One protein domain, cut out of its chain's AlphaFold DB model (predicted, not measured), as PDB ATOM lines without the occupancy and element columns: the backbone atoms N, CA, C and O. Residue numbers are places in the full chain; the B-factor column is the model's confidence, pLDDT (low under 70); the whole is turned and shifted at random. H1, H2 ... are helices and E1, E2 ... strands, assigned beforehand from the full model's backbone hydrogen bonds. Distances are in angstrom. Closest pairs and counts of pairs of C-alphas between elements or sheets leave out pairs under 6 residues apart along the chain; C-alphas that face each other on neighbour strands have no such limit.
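What this domain is: This is residues 62 to 169 of the 191 residues of an uncharacterized protein of Gammaproteobacteria bacterium (UniProt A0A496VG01). A strongly twisted sheet of five strands runs through the middle, with helices on both faces as three layers. Helices H2 and H4 lie side by side, opposite ways, over one face; the smaller H1 and H3 are on the other face, H1 over the strands and H3 beside them. The printed part has 108 residues, with four named helices and five named strands in the order H1 E1 E2 H2 E3 H3 E4 E5 H4. The sheet runs E1 E2 E5 E4 E3 and is mixed; the class is mixed, helices and strands. The whole is compact, with a radius of gyration of the C-alphas of 12.7 A and spans of 35 by 29 by 24 A.

How they stand to each other: E2, residues 83 to 89, and E5, residues 142 to 148, are antiparallel inner strands, with N 86 and O 145 3.0 A apart. E1, residues 75 to 79, is an edge strand and forms a hairpin with E2, with N 77 and O 85 2.9 A apart. E4, residues 134 to 138, forms a hairpin with E5, with N 144 and O 136 2.7 A apart. E3, residues 113 to 116, is the other edge strand, parallel to E4, with N 114 and O 135 2.8 A apart. H4, residues 152 to 169, is on the sheet at a height of 10.2 A, over E2; their closest C-alphas are those of Ala 86 and Leu 158, 6.9 A. H2, residues 93 to 104, is on the same face as H4, at a height of 9.4 A over the sheet. H2 and H4 touch at a shallow tilt of 20 degrees, opposite ways; their closest C-alphas are those of Leu 99 and Cys 161, 6.4 A. On the opposite face, H1, residues 62 to 71, lies over E2 and, only just, with 3 C-alphas, over E5. H3, residues 120 to 127, is on the same face as H1 but over none of the strands. H1 and H3 are close but not clearly touching, the closest C-alphas being those of Thr 62 and Leu 120, 7.7 A. E3, H3 and E4 make a strand-helix-strand unit, two parallel neighbour strands with a helix between, and its crossover is right-handed; E2, H2 and E3 make a split one, with E5 and E4 between its strands, also right-handed. In H1, H2, H3 and H4 every O i to N i+4 pair is within hydrogen-bond range.

Where its parts are: H1 begins at C-alpha 62, (28.042, 12.638, 3.742). E2 and E5 each measure 19.1 A from first to last C-alpha, H2 16.2 A and H4 25.8 A. E5 begins at C-alpha 142, (34.412, 20.357, 8.005), and H4 ends at C-alpha 169, (31.269, 38.630, 5.254).

The domain as a whole: The two C-alphas farthest apart are those of Arg 126 and Asn 168, 36.0 A. The printed part has no cut, and no link is long. The mean pLDDT of the printed part is 87.8; residues 107 to 110 and 128 to 131 are under 70.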
ATOM      1  N   THR A  62      26.716  12.517   4.359       84.12
ATOM      2  CA  THR A  62      28.042  12.638   3.742       84.12
ATOM      3  C   THR A  62      28.055  13.556   2.519       84.12
ATOM      4  O   THR A  62      28.969  14.358   2.405       84.12
ATOM      5  N   GLU A  63      27.050  13.478   1.649       86.06
ATOM      6  CA  GLU A  63      26.957  14.316   0.447       86.06
ATOM      7  C   GLU A  63      26.723  15.789   0.813       86.06
ATOM      8  O   GLU A  63      27.388  16.661   0.266       86.06
ATOM      9  N   LEU A  64      25.881  16.063   1.818       86.75
ATOM     10  CA  LEU A  64      25.692  17.421   2.354       86.75
ATOM     11  C   LEU A  64      26.988  18.008   2.929       86.75
ATOM     12  O   LEU A  64      27.291  19.180   2.751       86.75
ATOM     13  N   LEU A  65      27.780  17.197   3.632       89.06
ATOM     14  CA  LEU A  65      29.047  17.671   4.195       89.06
ATOM     15  C   LEU A  65      30.122  17.866   3.123       89.06
ATOM     16  O   LEU A  65      30.997  18.720   3.271       89.06
ATOM     17  N   GLU A  66      30.073  17.077   2.051       88.19
ATOM     18  CA  GLU A  66      30.940  17.271   0.894       88.19
ATOM     19  C   GLU A  66      30.599  18.558   0.142       88.19
ATOM     20  O   GLU A  66      31.534  19.257  -0.253       88.19
ATOM     21  N   SER A  67      29.316  18.913   0.000       88.81
ATOM     22  CA  SER A  67      28.921  20.187  -0.618       88.81
ATOM     23  C   SER A  67      29.372  21.377   0.224       88.81
ATOM     24  O   SER A  67      30.025  22.263  -0.313       88.81
ATOM     25  N   VAL A  68      29.176  21.342   1.549       88.25
ATOM     26  CA  VAL A  68      29.687  22.374   2.475       88.25
ATOM     27  C   VAL A  68      31.189  22.598   2.284       88.25
ATOM     28  O   VAL A  68      31.641  23.729   2.122       88.25
ATOM     29  N   ALA A  69      31.979  21.523   2.235       88.00
ATOM     30  CA  ALA A  69      33.420  21.636   2.020       88.00
ATOM     31  C   ALA A  69      33.785  22.172   0.623       88.00
ATOM     32  O   ALA A  69      34.763  22.905   0.476       88.00
ATOM     33  N   ALA A  70      33.048  21.771  -0.416       90.38
ATOM     34  CA  ALA A  70      33.347  22.130  -1.800       90.38
ATOM     35  C   ALA A  70      32.934  23.568  -2.142       90.38
ATOM     36  O   ALA A  70      33.677  24.278  -2.822       90.38
ATOM     37  N   GLU A  71      31.764  23.984  -1.668       90.62
ATOM     38  CA  GLU A  71      31.128  25.268  -1.971       90.62
ATOM     39  C   GLU A  71      31.486  26.341  -0.941       90.62
ATOM     40  O   GLU A  71      31.311  27.527  -1.204       90.62
ATOM     41  N   LYS A  72      32.098  25.935   0.181       89.19
ATOM     42  CA  LYS A  72      32.433  26.794   1.323       89.19
ATOM     43  C   LYS A  72      31.202  27.473   1.916       89.19
ATOM     44  O   LYS A  72      31.258  28.624   2.329       89.19
ATOM     45  N   GLU A  73      30.096  26.744   1.938       89.00
ATOM     46  CA  GLU A  73      28.851  27.218   2.525       89.00
ATOM     47  C   GLU A  73      28.717  26.712   3.957       89.00
ATOM     48  O   GLU A  73      28.966  25.543   4.254       89.00
ATOM     49  N   ARG A  74      28.296  27.598   4.855       92.81
ATOM     50  CA  ARG A  74      27.897  27.235   6.216       92.81
ATOM     51  C   ARG A  74      26.512  26.607   6.156       92.81
ATOM     52  O   ARG A  74      25.673  27.008   5.356       92.81
ATOM     53  N   MET A  75      26.258  25.618   7.001       92.38
ATOM     54  CA  MET A  75      24.971  24.930   7.004       92.38
ATOM     55  C   MET A  75      24.553  24.557   8.415       92.38
ATOM     56  O   MET A  75      25.347  24.032   9.195       92.38
ATOM     57  N   THR A  76      23.273  24.740   8.717       93.19
ATOM     58  CA  THR A  76      22.629  24.157   9.890       93.19
ATOM     59  C   THR A  76      21.678  23.051   9.449       93.19
ATOM     60  O   THR A  76      20.988  23.168   8.435       93.19
ATOM     61  N   LEU A  77      21.659  21.919  10.159       91.69
ATOM     62  CA  LEU A  77      20.745  20.828   9.823       91.69
ATOM     63  C   LEU A  77      20.345  19.974  11.025       91.69
ATOM     64  O   LEU A  77      21.104  19.764  11.969       91.69
ATOM     65  N   ASN A  78      19.146  19.401  10.936       89.88
ATOM     66  CA  ASN A  78      18.597  18.501  11.943       89.88
ATOM     67  C   ASN A  78      18.803  17.042  11.536       89.88
ATOM     68  O   ASN A  78      18.107  16.514  10.668       89.88
ATOM     69  N   TYR A  79      19.711  16.338  12.210       87.50
ATOM     70  CA  TYR A  79      19.957  14.926  11.938       87.50
ATOM     71  C   TYR A  79      19.017  14.037  12.763       87.50
ATOM     72  O   TYR A  79      19.025  14.023  14.000       87.50
ATOM     73  N   ARG A  80      18.175  13.278  12.048       84.06
ATOM     74  CA  ARG A  80      17.216  12.301  12.604       84.06
ATOM     75  C   ARG A  80      16.294  12.868  13.694       84.06
ATOM     76  O   ARG A  80      15.869  12.118  14.572       84.06
ATOM     77  N   LYS A  81      15.988  14.173  13.648       83.69
ATOM     78  CA  LYS A  81      15.149  14.893  14.632       83.69
ATOM     79  C   LYS A  81      15.634  14.748  16.086       83.69
ATOM     80  O   LYS A  81      14.828  14.800  17.008       83.69
ATOM     81  N   LYS A  82      16.930  14.492  16.287       84.50
ATOM     82  CA  LYS A  82      17.527  14.265  17.614       84.50
ATOM     83  C   LYS A  82      18.680  15.200  17.910       84.50
ATOM     84  O   LYS A  82      18.895  15.541  19.067       84.50
ATOM     85  N   VAL A  83      19.433  15.575  16.883       90.31
ATOM     86  CA  VAL A  83      20.574  16.470  17.034       90.31
ATOM     87  C   VAL A  83      20.529  17.553  15.982       90.31
ATOM     88  O   VAL A  83      20.160  17.299  14.833       90.31
ATOM     89  N   PHE A  84      20.922  18.736  16.409       92.75
ATOM     90  CA  PHE A  84      21.230  19.859  15.554       92.75
ATOM     91  C   PHE A  84      22.727  19.833  15.246       92.75
ATOM     92  O   PHE A  84      23.551  19.520  16.115       92.75
ATOM     93  N   LEU A  85      23.067  20.115  13.994       94.00
ATOM     94  CA  LEU A  85      24.434  20.242  13.520       94.00
ATOM     95  C   LEU A  85      24.610  21.644  12.947       94.00
ATOM     96  O   LEU A  85      23.947  21.976  11.969       94.00
ATOM     97  N   ALA A  86      25.531  22.415  13.515       95.81
ATOM     98  CA  ALA A  86      26.098  23.589  12.861       95.81
ATOM     99  C   ALA A  86      27.395  23.158  12.168       95.81
ATOM    100  O   ALA A  86      28.321  22.669  12.821       95.81
ATOM    101  N   VAL A  87      27.429  23.271  10.844       95.75
ATOM    102  CA  VAL A  87      28.484  22.763   9.966       95.75
ATOM    103  C   VAL A  87      29.179  23.933   9.288       95.75
ATOM    104  O   VAL A  87      28.532  24.776   8.672       95.75
ATOM    105  N   VAL A  88      30.505  23.958   9.379       95.94
ATOM    106  CA  VAL A  88      31.338  25.019   8.803       95.94
ATOM    107  C   VAL A  88      32.562  24.399   8.115       95.94
ATOM    108  O   VAL A  88      33.130  23.438   8.652       95.94
ATOM    109  N   PRO A  89      33.003  24.911   6.949       95.75
ATOM    110  CA  PRO A  89      34.256  24.487   6.323       95.75
ATOM    111  C   PRO A  89      35.454  24.675   7.264       95.75
ATOM    112  O   PRO A  89      35.544  25.661   7.995       95.75
ATOM    113  N   ILE A  90      36.406  23.740   7.259       94.06
ATOM    114  CA  ILE A  90      37.545  23.765   8.196       94.06
ATOM    115  C   ILE A  90      38.461  24.980   7.981       94.06
ATOM    116  O   ILE A  90      39.205  25.379   8.879       94.06
ATOM    117  N   GLU A  91      38.430  25.560   6.782       93.38
ATOM    118  CA  GLU A  91      39.207  26.735   6.409       93.38
ATOM    119  C   GLU A  91      38.707  28.012   7.099       93.38
ATOM    120  O   GLU A  91      39.465  28.977   7.217       93.38
ATOM    121  N   GLU A  92      37.471  28.028   7.600       93.62
ATOM    122  CA  GLU A  92      36.867  29.191   8.248       93.62
ATOM    123  C   GLU A  92      37.220  29.291   9.731       93.62
ATOM    124  O   GLU A  92      36.382  29.286  10.634       93.62
ATOM    125  N   VAL A  93      38.519  29.413   9.985       93.06
ATOM    126  CA  VAL A  93      39.105  29.383  11.327       93.06
ATOM    127  C   VAL A  93      38.457  30.389  12.288       93.06
ATOM    128  O   VAL A  93      38.321  30.098  13.475       93.06
ATOM    129  N   ASP A  94      38.057  31.568  11.814       92.00
ATOM    130  CA  ASP A  94      37.471  32.597  12.677       92.00
ATOM    131  C   ASP A  94      36.003  32.331  13.032       92.00
ATOM    132  O   ASP A  94      35.571  32.708  14.121       92.00
ATOM    133  N   VAL A  95      35.256  31.639  12.169       93.62
ATOM    134  CA  VAL A  95      33.886  31.195  12.468       93.62
ATOM    135  C   VAL A  95      33.917  29.995  13.396       93.62
ATOM    136  O   VAL A  95      33.182  29.955  14.376       93.62
ATOM    137  N   ILE A  96      34.844  29.063  13.166       94.56
ATOM    138  CA  ILE A  96      35.070  27.926  14.062       94.56
ATOM    139  C   ILE A  96      35.351  28.415  15.483       94.56
ATOM    140  O   ILE A  96      34.713  27.945  16.414       94.56
ATOM    141  N   LYS A  97      36.232  29.409  15.665       91.88
ATOM    142  CA  LYS A  97      36.497  29.995  16.992       91.88
ATOM    143  C   LYS A  97      35.255  30.608  17.633       91.88
ATOM    144  O   LYS A  97      35.092  30.496  18.844       91.88
ATOM    145  N   GLN A  98      34.414  31.282  16.844       90.88
ATOM    146  CA  GLN A  98      33.156  31.837  17.344       90.88
ATOM    147  C   GLN A  98      32.251  30.706  17.822       90.88
ATOM    148  O   GLN A  98      31.882  30.697  18.987       90.88
ATOM    149  N   LEU A  99      32.013  29.686  16.995       92.38
ATOM    150  CA  LEU A  99      31.220  28.520  17.387       92.38
ATOM    151  C   LEU A  99      31.793  27.790  18.604       92.38
ATOM    152  O   LEU A  99      31.039  27.349  19.466       92.38
ATOM    153  N   GLU A 100      33.115  27.666  18.709       91.12
ATOM    154  CA  GLU A 100      33.761  27.093  19.888       91.12
ATOM    155  C   GLU A 100      33.473  27.907  21.147       91.12
ATOM    156  O   GLU A 100      33.182  27.311  22.181       91.12
ATOM    157  N   HIS A 101      33.500  29.238  21.057       88.69
ATOM    158  CA  HIS A 101      33.122  30.112  22.161       88.69
ATOM    159  C   HIS A 101      31.642  29.945  22.529       88.69
ATOM    160  O   HIS A 101      31.345  29.731  23.704       88.69
ATOM    161  N   CYS A 102      30.745  29.931  21.533       88.12
ATOM    162  CA  CYS A 102      29.306  29.731  21.734       88.12
ATOM    163  C   CYS A 102      29.033  28.361  22.395       88.12
ATOM    164  O   CYS A 102      28.187  28.243  23.272       88.12
ATOM    165  N   LEU A 103      29.797  27.314  22.060       87.88
ATOM    166  CA  LEU A 103      29.693  26.001  22.711       87.88
ATOM    167  C   LEU A 103      30.258  25.971  24.138       87.88
ATOM    168  O   LEU A 103      29.664  25.345  25.023       87.88
ATOM    169  N   ASP A 104      31.422  26.582  24.352       84.00
ATOM    170  CA  ASP A 104      32.146  26.486  25.619       84.00
ATOM    171  C   ASP A 104      31.415  27.236  26.742       84.00
ATOM    172  O   ASP A 104      31.347  26.714  27.857       84.00
ATOM    173  N   ASP A 105      30.766  28.365  26.440       78.75
ATOM    174  CA  ASP A 105      30.008  29.182  27.403       78.75
ATOM    175  C   ASP A 105      28.869  28.415  28.097       78.75
ATOM    176  O   ASP A 105      28.518  28.685  29.248       78.75
ATOM    177  N   TYR A 106      28.326  27.397  27.428       72.00
ATOM    178  CA  TYR A 106      27.222  26.586  27.940       72.00
ATOM    179  C   TYR A 106      27.686  25.296  28.619       72.00
ATOM    180  O   TYR A 106      26.866  24.559  29.180       72.00
ATOM    181  N   THR A 107      28.980  24.982  28.576       67.56
ATOM    182  CA  THR A 107      29.546  23.749  29.133       67.56
ATOM    183  C   THR A 107      30.374  24.033  30.385       67.56
ATOM    184  O   THR A 107      31.007  25.072  30.520       67.56
ATOM    185  N   ASN A 108      30.404  23.093  31.337       64.81
ATOM    186  CA  ASN A 108      31.225  23.215  32.554       64.81
ATOM    187  C   ASN A 108      32.727  22.960  32.277       64.81
ATOM    188  O   ASN A 108      33.399  22.298  33.071       64.81
ATOM    189  N   GLY A 109      33.240  23.423  31.137       63.84
ATOM    190  CA  GLY A 109      34.611  23.218  30.680       63.84
ATOM    191  C   GLY A 109      34.698  22.937  29.177       63.84
ATOM    192  O   GLY A 109      33.723  22.472  28.596       63.84
ATOM    193  N   PRO A 110      35.868  23.184  28.563       67.06
ATOM    194  CA  PRO A 110      36.045  23.098  27.119       67.06
ATOM    195  C   PRO A 110      35.741  21.694  26.598       67.06
ATOM    196  O   PRO A 110      36.190  20.695  27.169       67.06
ATOM    197  N   LEU A 111      34.997  21.617  25.494       80.00
ATOM    198  CA  LEU A 111      34.769  20.349  24.806       80.00
ATOM    199  C   LEU A 111      36.020  19.928  24.028       80.00
ATOM    200  O   LEU A 111      36.588  20.717  23.268       80.00
ATOM    201  N   ASP A 112      36.404  18.660  24.164       77.62
ATOM    202  CA  ASP A 112      37.444  18.063  23.330       77.62
ATOM    203  C   ASP A 112      36.951  17.906  21.884       77.62
ATOM    204  O   ASP A 112      35.835  17.444  21.627       77.62
ATOM    205  N   SER A 113      37.819  18.245  20.928       84.88
ATOM    206  CA  SER A 113      37.565  18.020  19.504       84.88
ATOM    207  C   SER A 113      37.784  16.558  19.123       84.88
ATOM    208  O   SER A 113      38.862  15.997  19.331       84.88
ATOM    209  N   ILE A 114      36.780  15.945  18.498       88.62
ATOM    210  CA  ILE A 114      36.814  14.555  18.042       88.62
ATOM    211  C   ILE A 114      36.992  14.523  16.528       88.62
ATOM    212  O   ILE A 114      36.215  15.120  15.791       88.62
ATOM    213  N   ARG A 115      37.989  13.783  16.047       88.31
ATOM    214  CA  ARG A 115      38.190  13.565  14.609       88.31
ATOM    215  C   ARG A 115      37.469  12.306  14.151       88.31
ATOM    216  O   ARG A 115      37.569  11.268  14.804       88.31
ATOM    217  N   VAL A 116      36.751  12.414  13.040       88.31
ATOM    218  CA  VAL A 116      36.013  11.312  12.420       88.31
ATOM    219  C   VAL A 116      36.382  11.265  10.944       88.31
ATOM    220  O   VAL A 116      36.074  12.192  10.200       88.31
ATOM    221  N   ASP A 117      37.043  10.190  10.526       79.88
ATOM    222  CA  ASP A 117      37.470  10.026   9.132       79.88
ATOM    223  C   ASP A 117      36.351   9.411   8.277       79.88
ATOM    224  O   ASP A 117      36.049   9.918   7.204       79.88
ATOM    225  N   ASP A 118      35.659   8.390   8.791       76.31
ATOM    226  CA  ASP A 118      34.557   7.713   8.100       76.31
ATOM    227  C   ASP A 118      33.391   7.395   9.053       76.31
ATOM    228  O   ASP A 118      33.549   7.335  10.276       76.31
ATOM    229  N   ALA A 119      32.208   7.149   8.474       82.06
ATOM    230  CA  ALA A 119      30.989   6.717   9.169       82.06
ATOM    231  C   ALA A 119      30.465   7.697  10.241       82.06
ATOM    232  O   ALA A 119      30.065   7.297  11.340       82.06
ATOM    233  N   LEU A 120      30.403   8.992   9.905       85.19
ATOM    234  CA  LEU A 120      29.874  10.030  10.797       85.19
ATOM    235  C   LEU A 120      28.458   9.719  11.298       85.19
ATOM    236  O   LEU A 120      28.184   9.888  12.481       85.19
ATOM    237  N   GLY A 121      27.575   9.208  10.437       83.31
ATOM    238  CA  GLY A 121      26.217   8.833  10.840       83.31
ATOM    239  C   GLY A 121      26.201   7.823  11.993       83.31
ATOM    240  O   GLY A 121      25.474   8.016  12.968       83.31
ATOM    241  N   ASP A 122      27.047   6.790  11.932       83.06
ATOM    242  CA  ASP A 122      27.185   5.776  12.986       83.06
ATOM    243  C   ASP A 122      27.882   6.320  14.230       83.06
ATOM    244  O   ASP A 122      27.581   5.911  15.356       83.06
ATOM    245  N   PHE A 123      28.838   7.230  14.050       86.25
ATOM    246  CA  PHE A 123      29.452   7.952  15.157       86.25
ATOM    247  C   PHE A 123      28.404   8.763  15.925       86.25
ATOM    248  O   PHE A 123      28.271   8.571  17.136       86.25
ATOM    249  N   LEU A 124      27.620   9.588  15.224       86.25
ATOM    250  CA  LEU A 124      26.549  10.389  15.808       86.25
ATOM    251  C   LEU A 124      25.551   9.474  16.518       86.25
ATOM    252  O   LEU A 124      25.378   9.598  17.723       86.25
ATOM    253  N   ASN A 125      25.032   8.447  15.838       82.31
ATOM    254  CA  ASN A 125      24.076   7.500  16.422       82.31
ATOM    255  C   ASN A 125      24.556   6.858  17.739       82.31
ATOM    256  O   ASN A 125      23.738   6.583  18.615       82.31
ATOM    257  N   ARG A 126      25.864   6.599  17.885       79.88
ATOM    258  CA  ARG A 126      26.443   5.978  19.091       79.88
ATOM    259  C   ARG A 126      26.780   6.976  20.191       79.88
ATOM    260  O   ARG A 126      26.719   6.622  21.366       79.88
ATOM    261  N   LYS A 127      27.223   8.179  19.825       78.00
ATOM    262  CA  LYS A 127      27.756   9.169  20.770       78.00
ATOM    263  C   LYS A 127      26.715  10.165  21.242       78.00
ATOM    264  O   LYS A 127      26.835  10.659  22.359       78.00
ATOM    265  N   THR A 128      25.695  10.438  20.439       67.88
ATOM    266  CA  THR A 128      24.659  11.405  20.784       67.88
ATOM    267  C   THR A 128      23.619  10.725  21.665       67.88
ATOM    268  O   THR A 128      22.591  10.227  21.205       67.88
ATOM    269  N   THR A 129      23.927  10.651  22.958       65.44
ATOM    270  CA  THR A 129      22.922  10.384  23.989       65.44
ATOM    271  C   THR A 129      22.221  11.687  24.370       65.44
ATOM    272  O   THR A 129      22.657  12.775  23.989       65.44
ATOM    273  N   LYS A 130      21.120  11.590  25.121       60.16
ATOM    274  CA  LYS A 130      20.387  12.759  25.618       60.16
ATOM    275  C   LYS A 130      21.365  13.648  26.408       60.16
ATOM    276  O   LYS A 130      21.892  13.192  27.419       60.16
ATOM    277  N   ASN A 131      21.618  14.869  25.929       68.12
ATOM    278  CA  ASN A 131      22.525  15.886  26.497       68.12
ATOM    279  C   ASN A 131      24.011  15.826  26.090       68.12
ATOM    280  O   ASN A 131      24.840  16.461  26.739       68.12
ATOM    281  N   THR A 132      24.393  15.087  25.045       79.69
ATOM    282  CA  THR A 132      25.784  15.134  24.560       79.69
ATOM    283  C   THR A 132      25.984  16.277  23.564       79.69
ATOM    284  O   THR A 132      25.341  16.294  22.519       79.69
ATOM    285  N   ARG A 133      26.914  17.188  23.874       89.38
ATOM    286  CA  ARG A 133      27.428  18.226  22.967       89.38
ATOM    287  C   ARG A 133      28.835  17.848  22.519       89.38
ATOM    288  O   ARG A 133      29.608  17.374  23.351       89.38
ATOM    289  N   LEU A 134      29.170  18.015  21.243       90.44
ATOM    290  CA  LEU A 134      30.465  17.600  20.692       90.44
ATOM    291  C   LEU A 134      31.014  18.643  19.718       90.44
ATOM    292  O   LEU A 134      30.265  19.202  18.920       90.44
ATOM    293  N   LYS A 135      32.340  18.800  19.729       93.38
ATOM    294  CA  LYS A 135      33.108  19.411  18.640       93.38
ATOM    295  C   LYS A 135      33.635  18.279  17.764       93.38
ATOM    296  O   LYS A 135      34.362  17.412  18.255       93.38
ATOM    297  N   VAL A 136      33.246  18.232  16.495       93.00
ATOM    298  CA  VAL A 136      33.647  17.161  15.574       93.00
ATOM    299  C   VAL A 136      34.362  17.752  14.370       93.00
ATOM    300  O   VAL A 136      33.890  18.702  13.769       93.00
ATOM    301  N   ILE A 137      35.490  17.163  13.990       93.06
ATOM    302  CA  ILE A 137      36.172  17.453  12.730       93.06
ATOM    303  C   ILE A 137      35.981  16.233  11.836       93.06
ATOM    304  O   ILE A 137      36.515  15.160  12.131       93.06
ATOM    305  N   TYR A 138      35.221  16.388  10.757       92.75
ATOM    306  CA  TYR A 138      34.943  15.308   9.814       92.75
ATOM    307  C   TYR A 138      35.858  15.407   8.593       92.75
ATOM    308  O   TYR A 138      35.953  16.461   7.959       92.75
ATOM    309  N   GLN A 139      36.575  14.316   8.302       91.06
ATOM    310  CA  GLN A 139      37.515  14.177   7.179       91.06
ATOM    311  C   GLN A 139      38.569  15.289   7.063       91.06
ATOM    312  O   GLN A 139      39.143  15.496   5.997       91.06
ATOM    313  N   ASN A 140      38.822  16.026   8.151       91.19
ATOM    314  CA  ASN A 140      39.651  17.233   8.141       91.19
ATOM    315  C   ASN A 140      39.211  18.254   7.067       91.19
ATOM    316  O   ASN A 140      40.052  18.955   6.512       91.19
ATOM    317  N   LYS A 141      37.907  18.293   6.763       92.00
ATOM    318  CA  LYS A 141      37.280  19.178   5.768       92.00
ATOM    319  C   LYS A 141      36.225  20.087   6.376       92.00
ATOM    320  O   LYS A 141      36.090  21.223   5.951       92.00
ATOM    321  N   VAL A 142      35.483  19.593   7.364       94.19
ATOM    322  CA  VAL A 142      34.412  20.357   8.005       94.19
ATOM    323  C   VAL A 142      34.491  20.228   9.517       94.19
ATOM    324  O   VAL A 142      34.847  19.174  10.058       94.19
ATOM    325  N   PHE A 143      34.154  21.316  10.188       95.94
ATOM    326  CA  PHE A 143      33.874  21.366  11.610       95.94
ATOM    327  C   PHE A 143      32.367  21.205  11.826       95.94
ATOM    328  O   PHE A 143      31.567  21.777  11.089       95.94
ATOM    329  N   LEU A 144      31.980  20.431  12.839       94.75
ATOM    330  CA  LEU A 144      30.602  20.289  13.282       94.75
ATOM    331  C   LEU A 144      30.489  20.585  14.776       94.75
ATOM    332  O   LEU A 144      31.101  19.906  15.607       94.75
ATOM    333  N   ALA A 145      29.624  21.535  15.105       94.88
ATOM    334  CA  ALA A 145      29.040  21.675  16.425       94.88
ATOM    335  C   ALA A 145      27.814  20.757  16.504       94.88
ATOM    336  O   ALA A 145      26.812  20.978  15.825       94.88
ATOM    337  N   VAL A 146      27.907  19.692  17.302       93.19
ATOM    338  CA  VAL A 146      26.823  18.721  17.495       93.19
ATOM    339  C   VAL A 146      26.146  19.012  18.821       93.19
ATOM    340  O   VAL A 146      26.791  18.884  19.865       93.19
ATOM    341  N   VAL A 147      24.856  19.341  18.803       91.94
ATOM    342  CA  VAL A 147      24.082  19.609  20.025       91.94
ATOM    343  C   VAL A 147      22.745  18.859  20.016       91.94
ATOM    344  O   VAL A 147      22.205  18.561  18.947       91.94
ATOM    345  N   PRO A 148      22.198  18.485  21.186       90.94
ATOM    346  CA  PRO A 148      20.869  17.884  21.268       90.94
ATOM    347  C   PRO A 148      19.802  18.849  20.752       90.94
ATOM    348  O   PRO A 148      19.868  20.040  21.042       90.94
ATOM    349  N   ILE A 149      18.787  18.338  20.052       90.06
ATOM    350  CA  ILE A 149      17.699  19.173  19.515       90.06
ATOM    351  C   ILE A 149      16.881  19.864  20.616       90.06
ATOM    352  O   ILE A 149      16.207  20.859  20.381       90.06
ATOM    353  N   GLU A 150      16.916  19.321  21.835       89.69
ATOM    354  CA  GLU A 150      16.226  19.889  22.988       89.69
ATOM    355  C   GLU A 150      16.938  21.117  23.574       89.69
ATOM    356  O   GLU A 150      16.358  21.815  24.404       89.69
ATOM    357  N   ASP A 151      18.182  21.381  23.169       90.62
ATOM    358  CA  ASP A 151      19.003  22.482  23.672       90.62
ATOM    359  C   ASP A 151      18.739  23.778  22.894       90.62
ATOM    360  O   ASP A 151      19.645  24.376  22.323       90.62
ATOM    361  N   VAL A 152      17.465  24.178  22.846       91.94
ATOM    362  CA  VAL A 152      16.957  25.257  21.978       91.94
ATOM    363  C   VAL A 152      17.741  26.558  22.149       91.94
ATOM    364  O   VAL A 152      18.102  27.169  21.157       91.94
ATOM    365  N   TYR A 153      18.080  26.933  23.386       91.31
ATOM    366  CA  TYR A 153      18.871  28.141  23.644       91.31
ATOM    367  C   TYR A 153      20.257  28.089  23.000       91.31
ATOM    368  O   TYR A 153      20.684  29.053  22.384       91.31
ATOM    369  N   LEU A 154      20.964  26.962  23.118       92.00
ATOM    370  CA  LEU A 154      22.274  26.822  22.487       92.00
ATOM    371  C   LEU A 154      22.155  26.749  20.960       92.00
ATOM    372  O   LEU A 154      23.059  27.190  20.264       92.00
ATOM    373  N   ILE A 155      21.066  26.182  20.439       94.44
ATOM    374  CA  ILE A 155      20.801  26.163  18.998       94.44
ATOM    375  C   ILE A 155      20.639  27.589  18.471       94.44
ATOM    376  O   ILE A 155      21.339  27.935  17.529       94.44
ATOM    377  N   GLU A 156      19.801  28.408  19.111       93.75
ATOM    378  CA  GLU A 156      19.603  29.817  18.742       93.75
ATOM    379  C   GLU A 156      20.934  30.584  18.757       93.75
ATOM    380  O   GLU A 156      21.264  31.257  17.789       93.75
ATOM    381  N   GLU A 157      21.761  30.404  19.790       92.94
ATOM    382  CA  GLU A 157      23.081  31.044  19.846       92.94
ATOM    383  C   GLU A 157      24.011  30.562  18.724       92.94
ATOM    384  O   GLU A 157      24.736  31.356  18.138       92.94
ATOM    385  N   LEU A 158      24.015  29.266  18.396       94.38
ATOM    386  CA  LEU A 158      24.834  28.752  17.293       94.38
ATOM    387  C   LEU A 158      24.373  29.300  15.938       94.38
ATOM    388  O   LEU A 158      25.224  29.580  15.093       94.38
ATOM    389  N   GLU A 159      23.063  29.444  15.737       94.88
ATOM    390  CA  GLU A 159      22.485  30.092  14.557       94.88
ATOM    391  C   GLU A 159      22.886  31.570  14.505       94.88
ATOM    392  O   GLU A 159      23.469  31.992  13.511       94.88
ATOM    393  N   ASP A 160      22.738  32.316  15.602       93.94
ATOM    394  CA  ASP A 160      23.176  33.713  15.705       93.94
ATOM    395  C   ASP A 160      24.682  33.870  15.420       93.94
ATOM    396  O   ASP A 160      25.103  34.842  14.780       93.94
ATOM    397  N   CYS A 161      25.513  32.915  15.860       92.06
ATOM    398  CA  CYS A 161      26.953  32.902  15.590       92.06
ATOM    399  C   CYS A 161      27.251  32.691  14.086       92.06
ATOM    400  O   CYS A 161      28.179  33.314  13.561       92.06
ATOM    401  N   ILE A 162      26.472  31.863  13.380       93.44
ATOM    402  CA  ILE A 162      26.591  31.668  11.922       93.44
ATOM    403  C   ILE A 162      26.076  32.896  11.167       93.44
ATOM    404  O   ILE A 162      26.811  33.460  10.355       93.44
ATOM    405  N   ASP A 163      24.876  33.368  11.490       94.12
ATOM    406  CA  ASP A 163      24.238  34.511  10.833       94.12
ATOM    407  C   ASP A 163      25.079  35.786  10.987       94.12
ATOM    408  O   ASP A 163      25.252  36.568  10.049       94.12
ATOM    409  N   SER A 164      25.676  35.985  12.166       92.88
ATOM    410  CA  SER A 164      26.605  37.093  12.407       92.88
ATOM    411  C   SER A 164      27.861  36.986  11.545       92.88
ATOM    412  O   SER A 164      28.382  38.006  11.080       92.88
ATOM    413  N   ALA A 165      28.376  35.776  11.324       91.94
ATOM    414  CA  ALA A 165      29.513  35.564  10.440       91.94
ATOM    415  C   ALA A 165      29.145  35.872   8.980       91.94
ATOM    416  O   ALA A 165      29.914  36.558   8.302       91.94
ATOM    417  N   ASP A 166      27.963  35.455   8.520       92.38
ATOM    418  CA  ASP A 166      27.470  35.738   7.165       92.38
ATOM    419  C   ASP A 166      27.273  37.241   6.950       92.38
ATOM    420  O   ASP A 166      27.753  37.811   5.967       92.38
ATOM    421  N   ALA A 167      26.659  37.924   7.918       93.06
ATOM    422  CA  ALA A 167      26.499  39.373   7.890       93.06
ATOM    423  C   ALA A 167      27.852  40.101   7.840       93.06
ATOM    424  O   ALA A 167      28.018  41.074   7.099       93.06
ATOM    425  N   ASN A 168      28.845  39.632   8.602       92.12
ATOM    426  CA  ASN A 168      30.189  40.204   8.581       92.12
ATOM    427  C   ASN A 168      30.882  40.014   7.228       92.12
ATOM    428  O   ASN A 168      31.593  40.917   6.784       92.12
ATOM    429  N   ASP A 169      30.692  38.873   6.573       91.19
ATOM    430  CA  ASP A 169      31.269  38.630   5.254       91.19
ATOM    431  C   ASP A 169      30.587  39.473   4.175       91.19
ATOM    432  O   ASP A 169      31.286  40.126   3.399       91.19
TER     433      ASP A 169